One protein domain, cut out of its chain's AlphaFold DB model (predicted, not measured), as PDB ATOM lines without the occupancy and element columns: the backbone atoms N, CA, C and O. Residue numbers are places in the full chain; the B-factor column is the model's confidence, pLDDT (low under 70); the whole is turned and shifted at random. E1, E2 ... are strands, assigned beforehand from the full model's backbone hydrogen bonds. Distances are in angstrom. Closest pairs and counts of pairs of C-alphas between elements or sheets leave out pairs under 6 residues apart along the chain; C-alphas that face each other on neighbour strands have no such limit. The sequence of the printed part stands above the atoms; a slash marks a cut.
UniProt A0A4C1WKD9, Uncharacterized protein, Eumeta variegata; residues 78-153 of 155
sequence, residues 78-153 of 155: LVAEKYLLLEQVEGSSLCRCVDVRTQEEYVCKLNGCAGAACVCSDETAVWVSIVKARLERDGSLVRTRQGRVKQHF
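AT A GLANCE: This is residues 78 to 153 of the 155 residues of an uncharacterized protein of Eumeta variegata (UniProt A0A4C1WKD9). The domain is one strongly twisted sheet of five strands folded as a meander, with the short strands E1 and E2 at one edge running crosswise to the long hairpin of E4 and E5 at the other. That long hairpin lies along the longest axis, with its turn at residues 136 to 140 at one end and the loop of residues 112 to 124 at the other; E3 lies in the middle of the sheet. The printed part has 76 residues, with no named helix and five named strands in the order E1 E2 E3 E4 E5, which is also their order across the sheet, antiparallel throughout; the class is all strand. It is compact, with a radius of gyration of the C-alphas of 12.4 A, yet only just elongated, with spans of 43 by 28 by 18 A.

HOW THE PARTS SIT: Residues 78 to 79 pair antiparallel with residues 83 to 84 of E1, residues 83 to 88, an edge strand. E1 forms a hairpin with E2, residues 94 to 99, at 149 degrees between directions; N 86 and O 96 are 2.9 A apart, within hydrogen-bond range. E2 and E3, residues 105 to 111, form a hairpin at 133 degrees, with N 106 and O 97 at 2.7 A. E3 and E4, residues 125 to 135, form a hairpin at 146 degrees, with N 109 and O 129 at 2.8 A. E4 and E5, residues 141 to 152, form a hairpin at 160 degrees, with N 126 and O 151 at 2.8 A and N 142 and O 134 at 2.8 A. E5, the other edge strand, bends by 64 degrees at residue 144. E1 is apart from E4 and E5, and E2 is apart from E5. From edge to edge the strands' lines turn by 109 degrees, and the way across the sheet turns by 48 degrees.

IN THESE COORDINATES: E1 begins at C-alpha 83, at (28.300, 10.383, 89.477), and is 14.2 A long from first to last C-alpha. E2 is 15.8 A long and E3 19.5 A. E4 begins at C-alpha 125, at (18.865, 8.421, 76.416), and is 30.1 A long. E5 is 28.8 A long and ends at C-alpha 152, at (22.825, 10.230, 77.250).

THE WHOLE: The two C-alphas farthest apart, those of Asp 122 and Asp 138, are 42.9 A apart. The printed part has no cut. The link from E3 to E4, residues 112 to 124, is long; the other three are tight. The mean pLDDT of the printed part is 72.9, and 22 residues are under 70, among them residues 112 to 124 and 139 to 141.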
ATOM      1  N   LEU A  78      30.263   8.198  83.396       78.50
ATOM      2  CA  LEU A  78      29.980   9.409  84.155       78.50
ATOM      3  C   LEU A  78      28.542   9.873  83.878       78.50
ATOM      4  O   LEU A  78      28.209  10.320  82.783       78.50
ATOM      5  N   VAL A  79      27.680   9.776  84.887       78.31
ATOM      6  CA  VAL A  79      26.288  10.230  84.854       78.31
ATOM      7  C   VAL A  79      26.185  11.652  85.395       78.31
ATOM      8  O   VAL A  79      26.687  11.967  86.477       78.31
ATOM      9  N   ALA A  80      25.489  12.503  84.644       75.88
ATOM     10  CA  ALA A  80      25.228  13.906  84.944       75.88
ATOM     11  C   ALA A  80      26.496  14.692  85.323       75.88
ATOM     12  O   ALA A  80      26.431  15.585  86.163       75.88
ATOM     13  N   GLU A  81      27.652  14.290  84.774       82.69
ATOM     14  CA  GLU A  81      28.974  14.877  85.059       82.69
ATOM     15  C   GLU A  81      29.336  14.911  86.560       82.69
ATOM     16  O   GLU A  81      30.188  15.682  87.006       82.69
ATOM     17  N   LYS A  82      28.663  14.079  87.361       83.56
ATOM     18  CA  LYS A  82      28.704  14.134  88.826       83.56
ATOM     19  C   LYS A  82      28.857  12.766  89.472       83.56
ATOM     20  O   LYS A  82      29.491  12.669  90.515       83.56
ATOM     21  N   TYR A  83      28.290  11.718  88.887       83.75
ATOM     22  CA  TYR A  83      28.300  10.383  89.477       83.75
ATOM     23  C   TYR A  83      29.019   9.407  88.558       83.75
ATOM     24  O   TYR A  83      28.630   9.245  87.407       83.75
ATOM     25  N   LEU A  84      30.044   8.736  89.062       84.12
ATOM     26  CA  LEU A  84      30.747   7.678  88.352       84.12
ATOM     27  C   LEU A  84      30.070   6.341  88.660       84.12
ATOM     28  O   LEU A  84      29.956   5.979  89.829       84.12
ATOM     29  N   LEU A  85      29.601   5.615  87.646       80.44
ATOM     30  CA  LEU A  85      29.090   4.250  87.821       80.44
ATOM     31  C   LEU A  85      30.261   3.271  87.880       80.44
ATOM     32  O   LEU A  85      31.141   3.333  87.025       80.44
ATOM     33  N   LEU A  86      30.254   2.373  88.870       80.81
ATOM     34  CA  LEU A  86      31.322   1.388  89.075       80.81
ATOM     35  C   LEU A  86      30.861  -0.010  88.689       80.81
ATOM     36  O   LEU A  86      31.290  -0.548  87.678       80.81
ATOM     37  N   GLU A  87      29.984  -0.602  89.498       77.12
ATOM     38  CA  GLU A  87      29.687  -2.030  89.411       77.12
ATOM     39  C   GLU A  87      28.185  -2.279  89.501       77.12
ATOM     40  O   GLU A  87      27.489  -1.707  90.348       77.12
ATOM     41  N   GLN A  88      27.677  -3.149  88.632       77.62
ATOM     42  CA  GLN A  88      26.340  -3.698  88.788       77.62
ATOM     43  C   GLN A  88      26.323  -4.646  89.985       77.62
ATOM     44  O   GLN A  88      27.146  -5.547  90.083       77.62
ATOM     45  N   VAL A  89      25.356  -4.466  90.881       75.56
ATOM     46  CA  VAL A  89      25.134  -5.419  91.967       75.56
ATOM     47  C   VAL A  89      24.662  -6.726  91.336       75.56
ATOM     48  O   VAL A  89      23.618  -6.745  90.678       75.56
ATOM     49  N   GLU A  90      25.439  -7.792  91.518       71.81
ATOM     50  CA  GLU A  90      25.181  -9.102  90.918       71.81
ATOM     51  C   GLU A  90      23.743  -9.573  91.206       71.81
ATOM     52  O   GLU A  90      23.245  -9.479  92.331       71.81
ATOM     53  N   GLY A  91      23.029  -9.996  90.159       66.38
ATOM     54  CA  GLY A  91      21.619 -10.397  90.257       66.38
ATOM     55  C   GLY A  91      20.613  -9.244  90.418       66.38
ATOM     56  O   GLY A  91      19.439  -9.494  90.694       66.38
ATOM     57  N   SER A  92      21.023  -7.981  90.240       68.50
ATOM     58  CA  SER A  92      20.151  -6.806  90.357       68.50
ATOM     59  C   SER A  92      20.237  -5.851  89.160       68.50
ATOM     60  O   SER A  92      21.236  -5.762  88.459       68.50
ATOM     61  N   SER A  93      19.185  -5.047  88.966       72.06
ATOM     62  CA  SER A  93      19.190  -3.886  88.046       72.06
ATOM     63  C   SER A  93      19.781  -2.618  88.685       72.06
ATOM     64  O   SER A  93      19.681  -1.516  88.138       72.06
ATOM     65  N   LEU A  94      20.358  -2.765  89.878       78.69
ATOM     66  CA  LEU A  94      21.000  -1.701  90.633       78.69
ATOM     67  C   LEU A  94      22.499  -1.688  90.344       78.69
ATOM     68  O   LEU A  94      23.147  -2.728  90.352       78.69
ATOM     69  N   CYS A  95      23.046  -0.501  90.130       79.69
ATOM     70  CA  CYS A  95      24.476  -0.258  90.011       79.69
ATOM     71  C   CYS A  95      24.947   0.594  91.187       79.69
ATOM     72  O   CYS A  95      24.227   1.481  91.651       79.69
ATOM     73  N   ARG A  96      26.160   0.338  91.664       82.12
ATOM     74  CA  ARG A  96      26.876   1.223  92.579       82.12
ATOM     75  C   ARG A  96      27.420   2.407  91.785       82.12
ATOM     76  O   ARG A  96      27.972   2.229  90.699       82.12
ATOM     77  N   CYS A  97      27.247   3.604  92.325       84.75
ATOM     78  CA  CYS A  97      27.811   4.839  91.794       84.75
ATOM     79  C   CYS A  97      28.436   5.665  92.923       84.75
ATOM     80  O   CYS A  97      27.920   5.657  94.032       84.75
ATOM     81  N   VAL A  98      29.515   6.399  92.655       85.12
ATOM     82  CA  VAL A  98      30.097   7.378  93.592       85.12
ATOM     83  C   VAL A  98      29.942   8.782  93.033       85.12
ATOM     84  O   VAL A  98      30.122   9.012  91.840       85.12
ATOM     85  N   ASP A  99      29.607   9.734  93.896       86.06
ATOM     86  CA  ASP A  99      29.723  11.154  93.576       86.06
ATOM     87  C   ASP A  99      31.201  11.555  93.510       86.06
ATOM     88  O   ASP A  99      31.912  11.496  94.510       86.06
ATOM     89  N   VAL A 100      31.665  12.008  92.347       85.44
ATOM     90  CA  VAL A 100      33.077  12.368  92.140       85.44
ATOM     91  C   VAL A 100      33.519  13.571  92.976       85.44
ATOM     92  O   VAL A 100      34.712  13.758  93.197       85.44
ATOM     93  N   ARG A 101      32.578  14.402  93.444       87.12
ATOM     94  CA  ARG A 101      32.873  15.590  94.255       87.12
ATOM     95  C   ARG A 101      32.944  15.262  95.737       87.12
ATOM     96  O   ARG A 101      33.823  15.771  96.422       87.12
ATOM     97  N   THR A 102      32.006  14.459  96.235       87.06
ATOM     98  CA  THR A 102      31.901  14.163  97.673       87.06
ATOM     99  C   THR A 102      32.504  12.821  98.067       87.06
ATOM    100  O   THR A 102      32.625  12.561  99.259       87.06
ATOM    101  N   GLN A 103      32.885  11.982  97.095       83.88
ATOM    102  CA  GLN A 103      33.322  10.595  97.304       83.88
ATOM    103  C   GLN A 103      32.278   9.749  98.059       83.88
ATOM    104  O   GLN A 103      32.599   8.716  98.638       83.88
ATOM    105  N   GLU A 104      31.014  10.183  98.082       84.00
ATOM    106  CA  GLU A 104      29.941   9.436  98.729       84.00
ATOM    107  C   GLU A 104      29.409   8.344  97.800       84.00
ATOM    108  O   GLU A 104      29.259   8.548  96.592       84.00
ATOM    109  N   GLU A 105      29.063   7.204  98.389       83.31
ATOM    110  CA  GLU A 105      28.504   6.058  97.681       83.31
ATOM    111  C   GLU A 105      26.979   6.172  97.532       83.31
ATOM    112  O   GLU A 105      26.238   6.535  98.451       83.31
ATOM    113  N   TYR A 106      26.499   5.834  96.341       82.88
ATOM    114  CA  TYR A 106      25.109   5.867  95.911       82.88
ATOM    115  C   TYR A 106      24.759   4.567  95.186       82.88
ATOM    116  O   TYR A 106      25.617   3.841  94.680       82.88
ATOM    117  N   VAL A 107      23.463   4.271  95.102       83.38
ATOM    118  CA  VAL A 107      22.956   3.140  94.326       83.38
ATOM    119  C   VAL A 107      21.968   3.668  93.301       83.38
ATOM    120  O   VAL A 107      20.958   4.288  93.634       83.38
ATOM    121  N   CYS A 108      22.249   3.430  92.033       83.25
ATOM    122  CA  CYS A 108      21.460   3.920  90.923       83.25
ATOM    123  C   CYS A 108      20.736   2.758  90.231       83.25
ATOM    124  O   CYS A 108      21.286   1.681  90.023       83.25
ATOM    125  N   LYS A 109      19.466   2.972  89.882       83.12
ATOM    126  CA  LYS A 109      18.670   2.044  89.074       83.12
ATOM    127  C   LYS A 109      18.639   2.542  87.637       83.12
ATOM    128  O   LYS A 109      18.102   3.624  87.371       83.12
ATOM    129  N   LEU A 110      19.177   1.743  86.725       75.75
ATOM    130  CA  LEU A 110      19.135   2.009  85.291       75.75
ATOM    131  C   LEU A 110      17.805   1.491  84.738       75.75
ATOM    132  O   LEU A 110      17.494   0.309  84.859       75.75
ATOM    133  N   ASN A 111      16.985   2.377  84.170       71.50
ATOM    134  CA  ASN A 111      15.712   1.995  83.556       71.50
ATOM    135  C   ASN A 111      15.890   2.040  82.037       71.50
ATOM    136  O   ASN A 111      15.925   3.126  81.466       71.50
ATOM    137  N   GLY A 112      16.030   0.871  81.409       61.47
ATOM    138  CA  GLY A 112      16.242   0.743  79.960       61.47
ATOM    139  C   GLY A 112      17.499  -0.029  79.572       61.47
ATOM    140  O   GLY A 112      17.680  -0.330  78.402       61.47
ATOM    141  N   CYS A 113      18.330  -0.400  80.546       55.59
ATOM    142  CA  CYS A 113      19.471  -1.262  80.309       55.59
ATOM    143  C   CYS A 113      19.254  -2.625  80.978       55.59
ATOM    144  O   CYS A 113      19.214  -2.730  82.206       55.59
ATOM    145  N   ALA A 114      19.042  -3.659  80.164       48.78
ATOM    146  CA  ALA A 114      18.927  -5.034  80.628       48.78
ATOM    147  C   ALA A 114      20.336  -5.623  80.809       48.78
ATOM    148  O   ALA A 114      20.939  -6.119  79.863       48.78
ATOM    149  N   GLY A 115      20.864  -5.547  82.032       50.53
ATOM    150  CA  GLY A 115      22.132  -6.182  82.408       50.53
ATOM    151  C   GLY A 115      23.383  -5.350  82.120       50.53
ATOM    152  O   GLY A 115      23.311  -4.144  81.896       50.53
ATOM    153  N   ALA A 116      24.536  -6.015  82.160       46.78
ATOM    154  CA  ALA A 116      25.875  -5.431  82.073       46.78
ATOM    155  C   ALA A 116      26.209  -4.696  80.755       46.78
ATOM    156  O   ALA A 116      27.300  -4.161  80.595       46.78
ATOM    157  N   ALA A 117      25.271  -4.651  79.810       47.44
ATOM    158  CA  ALA A 117      25.482  -4.218  78.435       47.44
ATOM    159  C   ALA A 117      24.934  -2.811  78.132       47.44
ATOM    160  O   ALA A 117      24.532  -2.532  77.007       47.44
ATOM    161  N   CYS A 118      24.939  -1.884  79.098       49.09
ATOM    162  CA  CYS A 118      24.630  -0.467  78.799       49.09
ATOM    163  C   CYS A 118      25.742   0.202  77.985       49.09
ATOM    164  O   CYS A 118      25.629   1.361  77.591       49.09
ATOM    165  N   VAL A 119      26.835  -0.529  77.783       49.22
ATOM    166  CA  VAL A 119      27.987  -0.136  76.998       49.22
ATOM    167  C   VAL A 119      27.587  -0.272  75.527       49.22
ATOM    168  O   VAL A 119      27.575  -1.362  74.967       49.22
ATOM    169  N   CYS A 120      27.226   0.860  74.926       42.50
ATOM    170  CA  CYS A 120      27.113   1.056  73.478       42.50
ATOM    171  C   CYS A 120      25.871   0.469  72.795       42.50
ATOM    172  O   CYS A 120      25.983  -0.254  71.808       42.50
ATOM    173  N   SER A 121      24.671   0.825  73.260       45.34
ATOM    174  CA  SER A 121      23.503   0.823  72.366       45.34
ATOM    175  C   SER A 121      23.263   2.229  71.826       45.34
ATOM    176  O   SER A 121      23.247   3.195  72.588       45.34
ATOM    177  N   ASP A 122      23.136   2.298  70.501       48.94
ATOM    178  CA  ASP A 122      22.911   3.470  69.651       48.94
ATOM    179  C   ASP A 122      22.131   4.598  70.352       48.94
ATOM    180  O   ASP A 122      21.025   4.367  70.841       48.94
ATOM    181  N   GLU A 123      22.780   5.766  70.465       57.22
ATOM    182  CA  GLU A 123      22.327   7.078  70.967       57.22
ATOM    183  C   GLU A 123      21.035   7.119  71.814       57.22
ATOM    184  O   GLU A 123      20.150   7.957  71.630       57.22
ATOM    185  N   THR A 124      20.909   6.227  72.795       64.19
ATOM    186  CA  THR A 124      19.675   6.081  73.566       64.19
ATOM    187  C   THR A 124      19.818   6.778  74.904       64.19
ATOM    188  O   THR A 124      20.660   6.460  75.744       64.19
ATOM    189  N   ALA A 125      18.964   7.774  75.123       71.75
ATOM    190  CA  ALA A 125      18.865   8.421  76.416       71.75
ATOM    191  C   ALA A 125      18.192   7.473  77.416       71.75
ATOM    192  O   ALA A 125      17.020   7.122  77.260       71.75
ATOM    193  N   VAL A 126      18.907   7.098  78.472       75.50
ATOM    194  CA  VAL A 126      18.417   6.186  79.509       75.50
ATOM    195  C   VAL A 126      18.036   6.988  80.749       75.50
ATOM    196  O   VAL A 126      18.732   7.918  81.165       75.50
ATOM    197  N   TRP A 127      16.919   6.626  81.378       81.38
ATOM    198  CA  TRP A 127      16.515   7.233  82.644       81.38
ATOM    199  C   TRP A 127      17.213   6.542  83.814       81.38
ATOM    200  O   TRP A 127      16.886   5.408  84.182       81.38
ATOM    201  N   VAL A 128      18.128   7.257  84.458       80.38
ATOM    202  CA  VAL A 128      18.841   6.800  85.649       80.38
ATOM    203  C   VAL A 128      18.138   7.359  86.878       80.38
ATOM    204  O   VAL A 128      17.955   8.566  87.023       80.38
ATOM    205  N   SER A 129      17.686   6.485  87.772       83.81
ATOM    206  CA  SER A 129      17.152   6.905  89.072       83.81
ATOM    207  C   SER A 129      18.248   6.742  90.112       83.81
ATOM    208  O   SER A 129      18.639   5.613  90.402       83.81
ATOM    209  N   ILE A 130      18.751   7.848  90.649       81.94
ATOM    210  CA  ILE A 130      19.808   7.825  91.660       81.94
ATOM    211  C   ILE A 130      19.126   7.729  93.026       81.94
ATOM    212  O   ILE A 130      18.163   8.433  93.332       81.94
ATOM    213  N   VAL A 131      19.560   6.786  93.850       83.50
ATOM    214  CA  VAL A 131      19.053   6.609  95.208       83.50
ATOM    215  C   VAL A 131      20.252   6.693  96.134       83.50
ATOM    216  O   VAL A 131      21.198   5.914  96.032       83.50
ATOM    217  N   LYS A 132      20.225   7.659  97.049       81.19
ATOM    218  CA  LYS A 132      21.219   7.735  98.110       81.19
ATOM    219  C   LYS A 132      20.888   6.650  99.115       81.19
ATOM    220  O   LYS A 132      19.906   6.748  99.849       81.19
ATOM    221  N   ALA A 133      21.671   5.586  99.080       70.56
ATOM    222  CA  ALA A 133      21.553   4.489 100.012       70.56
ATOM    223  C   ALA A 133      22.607   4.711 101.099       70.56
ATOM    224  O   ALA A 133      23.796   4.571 100.841       70.56
ATOM    225  N   ARG A 134      22.176   5.129 102.290       68.88
ATOM    226  CA  ARG A 134      23.059   5.254 103.450       68.88
ATOM    227  C   ARG A 134      22.962   3.962 104.244       68.88
ATOM    228  O   ARG A 134      21.869   3.597 104.668       68.88
ATOM    229  N   LEU A 135      24.085   3.280 104.437       62.50
ATOM    230  CA  LEU A 135      24.154   2.183 105.393       62.50
ATOM    231  C   LEU A 135      24.167   2.794 106.803       62.50
ATOM    232  O   LEU A 135      25.106   3.503 107.167       62.50
ATOM    233  N   GLU A 136      23.092   2.601 107.565       71.00
ATOM    234  CA  GLU A 136      23.059   2.951 108.988       71.00
ATOM    235  C   GLU A 136      24.044   2.066 109.762       71.00
ATOM    236  O   GLU A 136      24.387   0.967 109.324       71.00
ATOM    237  N   ARG A 137      24.467   2.506 110.955       71.62
ATOM    238  CA  ARG A 137      25.363   1.711 111.824       71.62
ATOM    239  C   ARG A 137      24.789   0.345 112.209       71.62
ATOM    240  O   ARG A 137      25.550  -0.546 112.555       71.62
ATOM    241  N   ASP A 138      23.471   0.201 112.129       74.12
ATOM    242  CA  ASP A 138      22.737  -1.046 112.356       74.12
ATOM    243  C   ASP A 138      22.827  -2.028 111.165       74.12
ATOM    244  O   ASP A 138      22.257  -3.110 111.186       74.12
ATOM    245  N   GLY A 139      23.506  -1.651 110.074       65.31
ATOM    246  CA  GLY A 139      23.512  -2.408 108.818       65.31
ATOM    247  C   GLY A 139      22.238  -2.217 107.985       65.31
ATOM    248  O   GLY A 139      22.100  -2.802 106.911       65.31
ATOM    249  N   SER A 140      21.312  -1.371 108.444       65.25
ATOM    250  CA  SER A 140      20.068  -1.073 107.741       65.25
ATOM    251  C   SER A 140      20.315  -0.099 106.584       65.25
ATOM    252  O   SER A 140      20.849   0.996 106.765       65.25
ATOM    253  N   LEU A 141      19.947  -0.494 105.363       64.25
ATOM    254  CA  LEU A 141      20.136   0.334 104.172       64.25
ATOM    255  C   LEU A 141      18.994   1.349 104.041       64.25
ATOM    256  O   LEU A 141      17.931   1.051 103.488       64.25
ATOM    257  N   VAL A 142      19.225   2.581 104.485       74.12
ATOM    258  CA  VAL A 142      18.258   3.671 104.342       74.12
ATOM    259  C   VAL A 142      18.343   4.233 102.930       74.12
ATOM    260  O   VAL A 142      19.294   4.918 102.546       74.12
ATOM    261  N   ARG A 143      17.320   3.930 102.129       71.56
ATOM    262  CA  ARG A 143      17.170   4.425 100.758       71.56
ATOM    263  C   ARG A 143      16.454   5.770 100.764       71.56
ATOM    264  O   ARG A 143      15.247   5.838 100.962       71.56
ATOM    265  N   THR A 144      17.184   6.833 100.461       72.25
ATOM    266  CA  THR A 144      16.616   8.157 100.191       72.25
ATOM    267  C   THR A 144      16.606   8.393  98.682       72.25
ATOM    268  O   THR A 144      17.633   8.310  98.005       72.25
ATOM    269  N   ARG A 145      15.417   8.598  98.104       68.94
ATOM    270  CA  ARG A 145      15.267   8.833  96.659       68.94
ATOM    271  C   ARG A 145      15.970  10.136  96.290       68.94
ATOM    272  O   ARG A 145      15.563  11.194  96.758       68.94
ATOM    273  N   GLN A 146      16.974  10.060  95.423       70.56
ATOM    274  CA  GLN A 146      17.736  11.218  94.973       70.56
ATOM    275  C   GLN A 146      17.510  11.440  93.469       70.56
ATOM    276  O   GLN A 146      18.373  11.211  92.636       70.56
ATOM    277  N   GLY A 147      16.305  11.882  93.112       78.25
ATOM    278  CA  GLY A 147      15.996  12.332  91.753       78.25
ATOM    279  C   GLY A 147      16.015  11.259  90.650       78.25
ATOM    280  O   GLY A 147      16.283  10.073  90.851       78.25
ATOM    281  N   ARG A 148      15.656  11.700  89.445       80.94
ATOM    282  CA  ARG A 148      15.730  10.926  88.204       80.94
ATOM    283  C   ARG A 148      16.425  11.808  87.176       80.94
ATOM    284  O   ARG A 148      15.963  12.916  86.927       80.94
ATOM    285  N   VAL A 149      17.506  11.314  86.589       78.81
ATOM    286  CA  VAL A 149      18.282  12.023  85.569       78.81
ATOM    287  C   VAL A 149      18.143  11.303  84.235       78.81
ATOM    288  O   VAL A 149      18.109  10.072  84.176       78.81
ATOM    289  N   LYS A 150      18.005  12.072  83.157       81.44
ATOM    290  CA  LYS A 150      18.073  11.545  81.794       81.44
ATOM    291  C   LYS A 150      19.538  11.577  81.386       81.44
ATOM    292  O   LYS A 150      20.093  12.663  81.255       81.44
ATOM    293  N   GLN A 151      20.158  10.414  81.226       78.25
ATOM    294  CA  GLN A 151      21.547  10.320  80.801       78.25
ATOM    295  C   GLN A 151      21.612   9.915  79.336       78.25
ATOM    296  O   GLN A 151      21.045   8.898  78.945       78.25
ATOM    297  N   HIS A 152      22.352  10.687  78.548       73.56
ATOM    298  CA  HIS A 152      22.825  10.230  77.250       73.56
ATOM    299  C   HIS A 152      24.152   9.508  77.468       73.56
ATOM    300  O   HIS A 152      25.105  10.098  77.984       73.56
ATOM    301  N   PHE A 153      24.192   8.223  77.138       68.25
ATOM    302  CA  PHE A 153      25.434   7.464  77.120       68.25
ATOM    303  C   PHE A 153      26.046   7.640  75.733       68.25
ATOM    304  O   PHE A 153      25.428   7.286  74.733       68.25
TER     305      PHE A 153